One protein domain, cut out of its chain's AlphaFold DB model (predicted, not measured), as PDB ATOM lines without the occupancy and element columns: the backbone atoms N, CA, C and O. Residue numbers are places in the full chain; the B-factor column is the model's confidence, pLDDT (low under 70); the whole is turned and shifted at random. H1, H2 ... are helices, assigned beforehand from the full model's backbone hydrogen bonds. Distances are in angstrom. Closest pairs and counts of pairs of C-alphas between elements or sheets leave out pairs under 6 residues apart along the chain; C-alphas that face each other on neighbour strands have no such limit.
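What this domain is: This is residues 337 to 348 and 359 to 436 of the 923 residues of an uncharacterized protein of candidate division LCP-89 bacterium B3_LCP (UniProt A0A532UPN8). Two long helices, H3 and H5, lie side by side and run opposite ways, with little H2 leading into H3 and little H1 at the last residues of H5. From the end of H3 a long loop, residues 385 to 403, swings out and folds back on the side of H5 away from H3, leading into the short H4. The 90 printed residues hold five named helices, H1 to H5 in chain order, and no named strand; the class is all helix, with 44 of the 90 residues in named elements. The whole is loose, with a radius of gyration of the C-alphas of 15.3 A, and elongated, spanning 51 by 26 by 18 A.

Where its parts are: H3, residues 370 to 384, is 20.3 A long and starts at C-alpha 370 (112.537, 75.521, 95.844). H5, residues 412 to 426, is 20.9 A long and ends at C-alpha 426 (114.302, 85.265, 89.420). H2 is residues 363 to 368, H4 residues 404 to 407, and H1 residues 337 to 340, from C-alpha 337 (106.620, 87.307, 87.724).

How they stand to each other: H3 and H5 touch at a shallow tilt of 13 degrees, opposite ways; their closest C-alphas, of Ala 380 and Val 416, are 4.7 A apart. H2 and H3 meet only through their link. H4 is close to H5 but not clearly touching, with C-alphas 407 and 415 closest at 6.6 A. H1 only just touches H5, with 3 pairs of C-alphas within 8 A; H5 does so with residues 425 to 426 alone, and the closest C-alphas, of Arg 340 and Val 426, are 5.5 A apart. H2 and H5 are apart. In H2, H3 and H5 every O i to N i+4 pair is within hydrogen-bond range; H1 and H4 are too short for one.

The domain as a whole: The C-alphas farthest apart, of Gln 348 and Thr 391, are 51.1 A apart. Residues 349 to 358 are not printed; C-alphas 348 and 359 are 6.5 A apart across this cut. The link from H3 to H4 is long. The mean pLDDT of the printed part is 76.8; 30 residues are under 70, among them 343 to 348, 359 to 364 and 395 to 406.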
ATOM      1  N   ASP A 337     107.173  86.023  87.298       85.12
ATOM      2  CA  ASP A 337     106.620  87.307  87.724       85.12
ATOM      3  C   ASP A 337     106.063  87.216  89.151       85.12
ATOM      4  O   ASP A 337     106.158  88.180  89.915       85.12
ATOM      5  N   THR A 338     105.593  86.032  89.553       82.69
ATOM      6  CA  THR A 338     105.170  85.739  90.929       82.69
ATOM      7  C   THR A 338     106.366  85.429  91.837       82.69
ATOM      8  O   THR A 338     106.413  85.903  92.969       82.69
ATOM      9  N   CYS A 339     107.391  84.725  91.338       79.38
ATOM     10  CA  CYS A 339     108.623  84.446  92.090       79.38
ATOM     11  C   CYS A 339     109.405  85.722  92.454       79.38
ATOM     12  O   CYS A 339     109.945  85.822  93.557       79.38
ATOM     13  N   ARG A 340     109.442  86.713  91.551       78.50
ATOM     14  CA  ARG A 340     110.126  88.002  91.761       78.50
ATOM     15  C   ARG A 340     109.423  88.899  92.784       78.50
ATOM     16  O   ARG A 340     110.101  89.619  93.509       78.50
ATOM     17  N   ASN A 341     108.091  88.845  92.852       71.06
ATOM     18  CA  ASN A 341     107.253  89.707  93.698       71.06
ATOM     19  C   ASN A 341     106.543  88.902  94.806       71.06
ATOM     20  O   ASN A 341     105.397  89.170  95.164       71.06
ATOM     21  N   PHE A 342     107.203  87.864  95.326       70.19
ATOM     22  CA  PHE A 342     106.559  86.834  96.145       70.19
ATOM     23  C   PHE A 342     105.974  87.357  97.470       70.19
ATOM     24  O   PHE A 342     104.996  86.800  97.964       70.19
ATOM     25  N   GLN A 343     106.525  88.433  98.047       66.06
ATOM     26  CA  GLN A 343     105.972  89.059  99.259       66.06
ATOM     27  C   GLN A 343     104.667  89.837  99.020       66.06
ATOM     28  O   GLN A 343     103.907  90.020  99.972       66.06
ATOM     29  N   ASP A 344     104.384  90.253  97.781       63.31
ATOM     30  CA  ASP A 344     103.155  90.974  97.419       63.31
ATOM     31  C   ASP A 344     101.980  90.024  97.122       63.31
ATOM     32  O   ASP A 344     100.820  90.448  97.046       63.31
ATOM     33  N   ILE A 345     102.257  88.721  96.993       64.31
ATOM     34  CA  ILE A 345     101.231  87.689  96.851       64.31
ATOM     35  C   ILE A 345     100.442  87.603  98.160       64.31
ATOM     36  O   ILE A 345     100.988  87.454  99.251       64.31
ATOM     37  N   THR A 346      99.120  87.661  98.045       56.12
ATOM     38  CA  THR A 346      98.200  87.423  99.162       56.12
ATOM     39  C   THR A 346      97.249  86.303  98.784       56.12
ATOM     40  O   THR A 346      96.934  86.164  97.611       56.12
ATOM     41  N   HIS A 347      96.763  85.542  99.758       58.81
ATOM     42  CA  HIS A 347      95.682  84.560  99.614       58.81
ATOM     43  C   HIS A 347      94.428  85.045 100.325       58.81
ATOM     44  O   HIS A 347      94.535  85.791 101.301       58.81
ATOM     45  N   GLN A 348      93.248  84.594  99.897       53.44
ATOM     46  CA  GLN A 348      92.030  84.727 100.704       53.44
ATOM     47  C   GLN A 348      91.817  83.477 101.569       53.44
ATOM     48  O   GLN A 348      92.198  82.371 101.192       53.44
ATOM     49  N   TYR A 359      96.094  86.196 103.912       48.59
ATOM     50  CA  TYR A 359      97.321  85.571 104.410       48.59
ATOM     51  C   TYR A 359      98.461  85.684 103.387       48.59
ATOM     52  O   TYR A 359      98.192  85.710 102.184       48.59
ATOM     53  N   PRO A 360      99.727  85.780 103.839       51.47
ATOM     54  CA  PRO A 360     100.891  85.673 102.958       51.47
ATOM     55  C   PRO A 360     101.003  84.249 102.379       51.47
ATOM     56  O   PRO A 360     100.304  83.351 102.861       51.47
ATOM     57  N   PRO A 361     101.905  84.006 101.407       55.84
ATOM     58  CA  PRO A 361     102.098  82.684 100.824       55.84
ATOM     59  C   PRO A 361     102.366  81.628 101.888       55.84
ATOM     60  O   PRO A 361     103.207  81.810 102.786       55.84
ATOM     61  N   ILE A 362     101.632  80.526 101.787       65.12
ATOM     62  CA  ILE A 362     101.671  79.455 102.774       65.12
ATOM     63  C   ILE A 362     102.982  78.670 102.658       65.12
ATOM     64  O   ILE A 362     103.651  78.640 101.625       65.12
ATOM     65  N   GLU A 363     103.379  78.029 103.755       65.06
ATOM     66  CA  GLU A 363     104.661  77.319 103.874       65.06
ATOM     67  C   GLU A 363     104.863  76.234 102.793       65.06
ATOM     68  O   GLU A 363     105.992  75.941 102.404       65.06
ATOM     69  N   SER A 364     103.780  75.668 102.253       68.19
ATOM     70  CA  SER A 364     103.813  74.738 101.119       68.19
ATOM     71  C   SER A 364     104.222  75.402  99.798       68.19
ATOM     72  O   SER A 364     105.005  74.815  99.056       68.19
ATOM     73  N   GLU A 365     103.784  76.628  99.507       73.44
ATOM     74  CA  GLU A 365     104.199  77.357  98.300       73.44
ATOM     75  C   GLU A 365     105.677  77.734  98.368       73.44
ATOM     76  O   GLU A 365     106.418  77.502  97.416       73.44
ATOM     77  N   LYS A 366     106.140  78.204  99.534       75.38
ATOM     78  CA  LYS A 366     107.569  78.461  99.798       75.38
ATOM     79  C   LYS A 366     108.445  77.220  99.628       75.38
ATOM     80  O   LYS A 366     109.638  77.355  99.373       75.38
ATOM     81  N   ARG A 367     107.883  76.017  99.778       77.56
ATOM     82  CA  ARG A 367     108.573  74.752  99.481       77.56
ATOM     83  C   ARG A 367     108.546  74.440  97.989       77.56
ATOM     84  O   ARG A 367     109.583  74.094  97.439       77.56
ATOM     85  N   ILE A 368     107.408  74.639  97.323       84.75
ATOM     86  CA  ILE A 368     107.260  74.439  95.873       84.75
ATOM     87  C   ILE A 368     108.175  75.387  95.070       84.75
ATOM     88  O   ILE A 368     108.753  74.966  94.071       84.75
ATOM     89  N   THR A 369     108.416  76.626  95.523       83.50
ATOM     90  CA  THR A 369     109.386  77.541  94.878       83.50
ATOM     91  C   THR A 369     110.817  76.985  94.853       83.50
ATOM     92  O   THR A 369     111.569  77.288  93.925       83.50
ATOM     93  N   GLN A 370     111.200  76.128  95.811       87.56
ATOM     94  CA  GLN A 370     112.537  75.521  95.844       87.56
ATOM     95  C   GLN A 370     112.764  74.545  94.681       87.56
ATOM     96  O   GLN A 370     113.912  74.293  94.323       87.56
ATOM     97  N   ASN A 371     111.701  74.055  94.034       92.38
ATOM     98  CA  ASN A 371     111.812  73.197  92.853       92.38
ATOM     99  C   ASN A 371     112.498  73.923  91.685       92.38
ATOM    100  O   ASN A 371     113.292  73.310  90.972       92.38
ATOM    101  N   TYR A 372     112.280  75.236  91.528       93.56
ATOM    102  CA  TYR A 372     113.026  76.027  90.548       93.56
ATOM    103  C   TYR A 372     114.507  76.147  90.912       93.56
ATOM    104  O   TYR A 372     115.357  76.000  90.039       93.56
ATOM    105  N   ARG A 373     114.835  76.391  92.191       91.94
ATOM    106  CA  ARG A 373     116.237  76.458  92.642       91.94
ATOM    107  C   ARG A 373     116.950  75.129  92.437       91.94
ATOM    108  O   ARG A 373     118.062  75.117  91.932       91.94
ATOM    109  N   SER A 374     116.280  74.021  92.753       93.19
ATOM    110  CA  SER A 374     116.756  72.673  92.434       93.19
ATOM    111  C   SER A 374     117.054  72.540  90.938       93.19
ATOM    112  O   SER A 374     118.151  72.135  90.577       93.19
ATOM    113  N   ALA A 375     116.145  72.977  90.059       96.19
ATOM    114  CA  ALA A 375     116.366  72.924  88.616       96.19
ATOM    115  C   ALA A 375     117.583  73.759  88.154       96.19
ATOM    116  O   ALA A 375     118.429  73.244  87.421       96.19
ATOM    117  N   PHE A 376     117.723  75.005  88.622       95.19
ATOM    118  CA  PHE A 376     118.900  75.838  88.333       95.19
ATOM    119  C   PHE A 376     120.201  75.201  88.838       95.19
ATOM    120  O   PHE A 376     121.170  75.120  88.088       95.19
ATOM    121  N   LEU A 377     120.219  74.707  90.080       94.31
ATOM    122  CA  LEU A 377     121.401  74.087  90.683       94.31
ATOM    123  C   LEU A 377     121.782  72.765  90.004       94.31
ATOM    124  O   LEU A 377     122.966  72.499  89.840       94.31
ATOM    125  N   GLN A 378     120.821  71.952  89.559       95.62
ATOM    126  CA  GLN A 378     121.112  70.727  88.801       95.62
ATOM    127  C   GLN A 378     121.766  71.048  87.447       95.62
ATOM    128  O   GLN A 378     122.738  70.395  87.069       95.62
ATOM    129  N   LEU A 379     121.283  72.080  86.740       96.00
ATOM    130  CA  LEU A 379     121.897  72.539  85.490       96.00
ATOM    131  C   LEU A 379     123.281  73.169  85.727       96.00
ATOM    132  O   LEU A 379     124.204  72.931  84.954       96.00
ATOM    133  N   ALA A 380     123.455  73.908  86.825       94.31
ATOM    134  CA  ALA A 380     124.745  74.458  87.232       94.31
ATOM    135  C   ALA A 380     125.761  73.342  87.554       94.31
ATOM    136  O   ALA A 380     126.862  73.345  87.013       94.31
ATOM    137  N   THR A 381     125.376  72.328  88.336       94.06
ATOM    138  CA  THR A 381     126.208  71.144  88.625       94.06
ATOM    139  C   THR A 381     126.574  70.364  87.358       94.06
ATOM    140  O   THR A 381     127.682  69.845  87.257       94.06
ATOM    141  N   TYR A 382     125.679  70.298  86.364       94.19
ATOM    142  CA  TYR A 382     125.989  69.672  85.075       94.19
ATOM    143  C   TYR A 382     127.141  70.379  84.338       94.19
ATOM    144  O   TYR A 382     128.024  69.694  83.827       94.19
ATOM    145  N   TYR A 383     127.172  71.717  84.313       92.62
ATOM    146  CA  TYR A 383     128.293  72.463  83.724       92.62
ATOM    147  C   TYR A 383     129.545  72.467  84.613       92.62
ATOM    148  O   TYR A 383     130.650  72.430  84.087       92.62
ATOM    149  N   LEU A 384     129.393  72.438  85.941       90.88
ATOM    150  CA  LEU A 384     130.519  72.354  86.881       90.88
ATOM    151  C   LEU A 384     131.325  71.050  86.728       90.88
ATOM    152  O   LEU A 384     132.536  71.053  86.916       90.88
ATOM    153  N   ASN A 385     130.655  69.952  86.363       88.75
ATOM    154  CA  ASN A 385     131.251  68.621  86.213       88.75
ATOM    155  C   ASN A 385     131.714  68.307  84.772       88.75
ATOM    156  O   ASN A 385     131.933  67.140  84.441       88.75
ATOM    157  N   ARG A 386     131.808  69.311  83.893       85.12
ATOM    158  CA  ARG A 386     132.293  69.166  82.512       85.12
ATOM    159  C   ARG A 386     133.706  69.722  82.372       85.12
ATOM    160  O   ARG A 386     134.037  70.738  82.974       85.12
ATOM    161  N   ASP A 387     134.510  69.090  81.517       69.06
ATOM    162  CA  ASP A 387     135.770  69.677  81.048       69.06
ATOM    163  C   ASP A 387     135.493  71.029  80.372       69.06
ATOM    164  O   ASP A 387     134.545  71.134  79.593       69.06
ATOM    165  N   GLU A 388     136.314  72.052  80.645       70.50
ATOM    166  CA  GLU A 388     136.091  73.435  80.185       70.50
ATOM    167  C   GLU A 388     135.782  73.531  78.676       70.50
ATOM    168  O   GLU A 388     136.670  73.393  77.831       70.50
ATOM    169  N   GLN A 389     134.531  73.854  78.330       60.56
ATOM    170  CA  GLN A 389     134.130  74.229  76.970       60.56
ATOM    171  C   GLN A 389     133.789  75.719  76.893       60.56
ATOM    172  O   GLN A 389     133.109  76.247  77.770       60.56
ATOM    173  N   GLY A 390     134.217  76.377  75.810       56.78
ATOM    174  CA  GLY A 390     134.042  77.817  75.586       56.78
ATOM    175  C   GLY A 390     135.267  78.651  75.981       56.78
ATOM    176  O   GLY A 390     136.144  78.195  76.709       56.78
ATOM    177  N   THR A 391     135.343  79.878  75.462       61.59
ATOM    178  CA  THR A 391     136.419  80.851  75.776       61.59
ATOM    179  C   THR A 391     135.896  82.254  76.095       61.59
ATOM    180  O   THR A 391     136.676  83.119  76.485       61.59
ATOM    181  N   GLY A 392     134.588  82.498  75.949       59.44
ATOM    182  CA  GLY A 392     133.965  83.742  76.390       59.44
ATOM    183  C   GLY A 392     133.865  83.820  77.913       59.44
ATOM    184  O   GLY A 392     133.730  82.798  78.585       59.44
ATOM    185  N   HIS A 393     133.871  85.043  78.440       68.94
ATOM    186  CA  HIS A 393     133.702  85.321  79.866       68.94
ATOM    187  C   HIS A 393     132.382  86.033  80.141       68.94
ATOM    188  O   HIS A 393     132.007  86.962  79.419       68.94
ATOM    189  N   TYR A 394     131.700  85.638  81.213       71.44
ATOM    190  CA  TYR A 394     130.500  86.313  81.683       71.44
ATOM    191  C   TYR A 394     130.909  87.460  82.613       71.44
ATOM    192  O   TYR A 394     131.512  87.261  83.666       71.44
ATOM    193  N   GLN A 395     130.593  88.691  82.210       64.88
ATOM    194  CA  GLN A 395     130.773  89.869  83.053       64.88
ATOM    195  C   GLN A 395     129.421  90.386  83.537       64.88
ATOM    196  O   GLN A 395     128.504  90.605  82.749       64.88
ATOM    197  N   VAL A 396     129.350  90.676  84.837       61.22
ATOM    198  CA  VAL A 396     128.161  91.139  85.583       61.22
ATOM    199  C   VAL A 396     127.686  92.550  85.149       61.22
ATOM    200  O   VAL A 396     126.816  93.151  85.770       61.22
ATOM    201  N   SER A 397     128.255  93.130  84.084       52.16
ATOM    202  CA  SER A 397     128.049  94.529  83.680       52.16
ATOM    203  C   SER A 397     126.676  94.843  83.076       52.16
ATOM    204  O   SER A 397     126.309  96.015  83.036       52.16
ATOM    205  N   ASP A 398     125.914  93.840  82.631       49.22
ATOM    206  CA  ASP A 398     124.471  93.997  82.418       49.22
ATOM    207  C   ASP A 398     123.713  92.725  82.840       49.22
ATOM    208  O   ASP A 398     123.534  91.808  82.034       49.22
ATOM    209  N   PRO A 399     123.223  92.650  84.092       46.91
ATOM    210  CA  PRO A 399     122.483  91.490  84.576       46.91
ATOM    211  C   PRO A 399     121.086  91.360  83.939       46.91
ATOM    212  O   PRO A 399     120.313  90.497  84.357       46.91
ATOM    213  N   TYR A 400     120.698  92.217  82.983       45.94
ATOM    214  CA  TYR A 400     119.439  92.137  82.228       45.94
ATOM    215  C   TYR A 400     119.594  91.584  80.808       45.94
ATOM    216  O   TYR A 400     118.574  91.224  80.217       45.94
ATOM    217  N   ASP A 401     120.817  91.434  80.292       53.81
ATOM    218  CA  ASP A 401     121.061  90.845  78.973       53.81
ATOM    219  C   ASP A 401     120.980  89.306  79.034       53.81
ATOM    220  O   ASP A 401     121.985  88.601  78.972       53.81
ATOM    221  N   LEU A 402     119.752  88.771  79.134       54.72
ATOM    222  CA  LEU A 402     119.416  87.340  78.986       54.72
ATOM    223  C   LEU A 402     119.615  86.845  77.535       54.72
ATOM    224  O   LEU A 402     118.815  86.078  76.998       54.72
ATOM    225  N   ASN A 403     120.649  87.328  76.852       57.25
ATOM    226  CA  ASN A 403     120.916  87.017  75.462       57.25
ATOM    227  C   ASN A 403     121.547  85.628  75.359       57.25
ATOM    228  O   ASN A 403     122.766  85.468  75.367       57.25
ATOM    229  N   LEU A 404     120.668  84.631  75.265       59.06
ATOM    230  CA  LEU A 404     120.960  83.198  75.183       59.06
ATOM    231  C   LEU A 404     122.011  82.845  74.125       59.06
ATOM    232  O   LEU A 404     122.759  81.894  74.319       59.06
ATOM    233  N   GLY A 405     122.134  83.644  73.057       60.47
ATOM    234  CA  GLY A 405     123.200  83.482  72.064       60.47
ATOM    235  C   GLY A 405     124.607  83.530  72.672       60.47
ATOM    236  O   GLY A 405     125.479  82.806  72.217       60.47
ATOM    237  N   LYS A 406     124.808  84.299  73.752       68.00
ATOM    238  CA  LYS A 406     126.070  84.342  74.506       68.00
ATOM    239  C   LYS A 406     126.228  83.180  75.489       68.00
ATOM    240  O   LYS A 406     127.355  82.867  75.856       68.00
ATOM    241  N   PHE A 407     125.139  82.548  75.937       82.38
ATOM    242  CA  PHE A 407     125.205  81.472  76.937       82.38
ATOM    243  C   PHE A 407     125.978  80.259  76.409       82.38
ATOM    244  O   PHE A 407     126.766  79.670  77.140       82.38
ATOM    245  N   ASP A 408     125.807  79.920  75.131       82.06
ATOM    246  CA  ASP A 408     126.538  78.815  74.504       82.06
ATOM    247  C   ASP A 408     127.994  79.204  74.117       82.06
ATOM    248  O   ASP A 408     128.815  78.322  73.869       82.06
ATOM    249  N   GLU A 409     128.348  80.501  74.126       80.50
ATOM    250  CA  GLU A 409     129.684  81.041  73.784       80.50
ATOM    251  C   GLU A 409     130.638  81.183  74.996       80.50
ATOM    252  O   GLU A 409     131.867  81.158  74.840       80.50
ATOM    253  N   ILE A 410     130.090  81.343  76.206       84.56
ATOM    254  CA  ILE A 410     130.862  81.490  77.454       84.56
ATOM    255  C   ILE A 410     131.405  80.153  77.987       84.56
ATOM    256  O   ILE A 410     130.913  79.073  77.638       84.56
ATOM    257  N   SER A 411     132.437  80.228  78.834       86.19
ATOM    258  CA  SER A 411     133.035  79.057  79.483       86.19
ATOM    259  C   SER A 411     132.026  78.303  80.360       86.19
ATOM    260  O   SER A 411     131.107  78.906  80.914       86.19
ATOM    261  N   ASP A 412     132.196  76.991  80.547       89.44
ATOM    262  CA  ASP A 412     131.313  76.219  81.436       89.44
ATOM    263  C   ASP A 412     131.321  76.776  82.882       89.44
ATOM    264  O   ASP A 412     130.256  76.870  83.490       89.44
ATOM    265  N   LYS A 413     132.451  77.304  83.388       86.62
ATOM    266  CA  LYS A 413     132.518  78.027  84.677       86.62
ATOM    267  C   LYS A 413     131.647  79.293  84.688       86.62
ATOM    268  O   LYS A 413     130.922  79.549  85.650       86.62
ATOM    269  N   ASP A 414     131.698  80.066  83.608       87.00
ATOM    270  CA  ASP A 414     130.879  81.264  83.418       87.00
ATOM    271  C   ASP A 414     129.378  80.919  83.288       87.00
ATOM    272  O   ASP A 414     128.539  81.672  83.786       87.00
ATOM    273  N   LYS A 415     129.017  79.755  82.718       90.44
ATOM    274  CA  LYS A 415     127.629  79.242  82.703       90.44
ATOM    275  C   LYS A 415     127.121  78.935  84.109       90.44
ATOM    276  O   LYS A 415     125.989  79.301  84.419       90.44
ATOM    277  N   VAL A 416     127.935  78.312  84.970       92.06
ATOM    278  CA  VAL A 416     127.573  78.082  86.384       92.06
ATOM    279  C   VAL A 416     127.260  79.418  87.067       92.06
ATOM    280  O   VAL A 416     126.193  79.561  87.665       92.06
ATOM    281  N   LEU A 417     128.135  80.421  86.915       89.44
ATOM    282  CA  LEU A 417     127.932  81.748  87.505       89.44
ATOM    283  C   LEU A 417     126.680  82.451  86.950       89.44
ATOM    284  O   LEU A 417     125.864  82.940  87.731       89.44
ATOM    285  N   PHE A 418     126.475  82.434  85.629       89.06
ATOM    286  CA  PHE A 418     125.276  82.979  84.985       89.06
ATOM    287  C   PHE A 418     123.984  82.329  85.509       89.06
ATOM    288  O   PHE A 418     122.999  83.023  85.774       89.06
ATOM    289  N   LEU A 419     123.967  81.000  85.672       91.94
ATOM    290  CA  LEU A 419     122.806  80.263  86.179       91.94
ATOM    291  C   LEU A 419     122.501  80.616  87.638       91.94
ATOM    292  O   LEU A 419     121.331  80.766  87.993       91.94
ATOM    293  N   MET A 420     123.532  80.784  88.468       91.38
ATOM    294  CA  MET A 420     123.380  81.184  89.868       91.38
ATOM    295  C   MET A 420     122.883  82.631  90.005       91.38
ATOM    296  O   MET A 420     121.881  82.856  90.688       91.38
ATOM    297  N   ASP A 421     123.496  83.584  89.292       88.75
ATOM    298  CA  ASP A 421     123.046  84.984  89.248       88.75
ATOM    299  C   ASP A 421     121.597  85.082  88.725       88.75
ATOM    300  O   ASP A 421     120.767  85.811  89.277       88.75
ATOM    301  N   THR A 422     121.252  84.306  87.688       88.44
ATOM    302  CA  THR A 422     119.883  84.246  87.143       88.44
ATOM    303  C   THR A 422     118.900  83.687  88.170       88.44
ATOM    304  O   THR A 422     117.826  84.265  88.352       88.44
ATOM    305  N   MET A 423     119.261  82.612  88.878       91.19
ATOM    306  CA  MET A 423     118.447  82.025  89.947       91.19
ATOM    307  C   MET A 423     118.183  83.031  91.075       91.19
ATOM    308  O   MET A 423     117.033  83.181  91.491       91.19
ATOM    309  N   GLU A 424     119.212  83.737  91.553       87.94
ATOM    310  CA  GLU A 424     119.066  84.771  92.586       87.94
ATOM    311  C   GLU A 424     118.230  85.955  92.069       87.94
ATOM    312  O   GLU A 424     117.435  86.520  92.809       87.94
ATOM    313  N   LYS A 425     118.306  86.295  90.779       85.00
ATOM    314  CA  LYS A 425     117.467  87.347  90.186       85.00
ATOM    315  C   LYS A 425     115.992  86.953  90.047       85.00
ATOM    316  O   LYS A 425     115.115  87.800  90.227       85.00
ATOM    317  N   VAL A 426     115.690  85.711  89.660       86.00
ATOM    318  CA  VAL A 426     114.302  85.265  89.420       86.00
ATOM    319  C   VAL A 426     113.606  84.729  90.669       86.00
ATOM    320  O   VAL A 426     112.379  84.777  90.742       86.00
ATOM    321  N   ILE A 427     114.368  84.228  91.644       87.44
ATOM    322  CA  ILE A 427     113.884  83.643  92.901       87.44
ATOM    323  C   ILE A 427     114.755  84.214  94.045       87.44
ATOM    324  O   ILE A 427     115.521  83.469  94.669       87.44
ATOM    325  N   PRO A 428     114.694  85.532  94.315       84.56
ATOM    326  CA  PRO A 428     115.629  86.183  95.227       84.56
ATOM    327  C   PRO A 428     115.453  85.722  96.675       84.56
ATOM    328  O   PRO A 428     114.341  85.557  97.186       84.56
ATOM    329  N   GLU A 429     116.571  85.503  97.361       83.62
ATOM    330  CA  GLU A 429     116.617  84.918  98.701       83.62
ATOM    331  C   GLU A 429     116.043  85.854  99.777       83.62
ATOM    332  O   GLU A 429     115.633  85.403 100.846       83.62
ATOM    333  N   ASN A 430     115.963  87.160  99.498       78.25
ATOM    334  CA  ASN A 430     115.287  88.125 100.368       78.25
ATOM    335  C   ASN A 430     113.746  88.055 100.272       78.25
ATOM    336  O   ASN A 430     113.078  88.358 101.259       78.25
ATOM    337  N   GLN A 431     113.189  87.632  99.131       77.31
ATOM    338  CA  GLN A 431     111.753  87.407  98.927       77.31
ATOM    339  C   GLN A 431     111.348  86.009  99.395       77.31
ATOM    340  O   GLN A 431     110.345  85.842 100.092       77.31
ATOM    341  N   ILE A 432     112.157  85.010  99.034       80.50
ATOM    342  CA  ILE A 432     111.901  83.588  99.255       80.50
ATOM    343  C   ILE A 432     113.115  82.984  99.986       80.50
ATOM    344  O   ILE A 432     113.988  82.404  99.336       80.50
ATOM    345  N   PRO A 433     113.216  83.105 101.320       79.12
ATOM    346  CA  PRO A 433     114.369  82.603 102.060       79.12
ATOM    347  C   PRO A 433     114.607  81.107 101.855       79.12
ATOM    348  O   PRO A 433     113.667  80.312 101.805       79.12
ATOM    349  N   LEU A 434     115.878  80.718 101.773       83.06
ATOM    350  CA  LEU A 434     116.283  79.329 101.948       83.06
ATOM    351  C   LEU A 434     116.111  78.955 103.428       83.06
ATOM    352  O   LEU A 434     116.562  79.672 104.323       83.06
ATOM    353  N   THR A 435     115.433  77.839 103.691       74.88
ATOM    354  CA  THR A 435     115.095  77.398 105.055       74.88
ATOM    355  C   THR A 435     116.207  76.608 105.742       74.88
ATOM    356  O   THR A 435     116.171  76.460 106.959       74.88
ATOM    357  N   ASN A 436     117.188  76.108 104.985       86.06
ATOM    358  CA  ASN A 436     118.322  75.345 105.497       86.06
ATOM    359  C   ASN A 436     119.618  76.159 105.364       86.06
ATOM    360  O   ASN A 436     120.074  76.431 104.252       86.06
TER     361      ASN A 436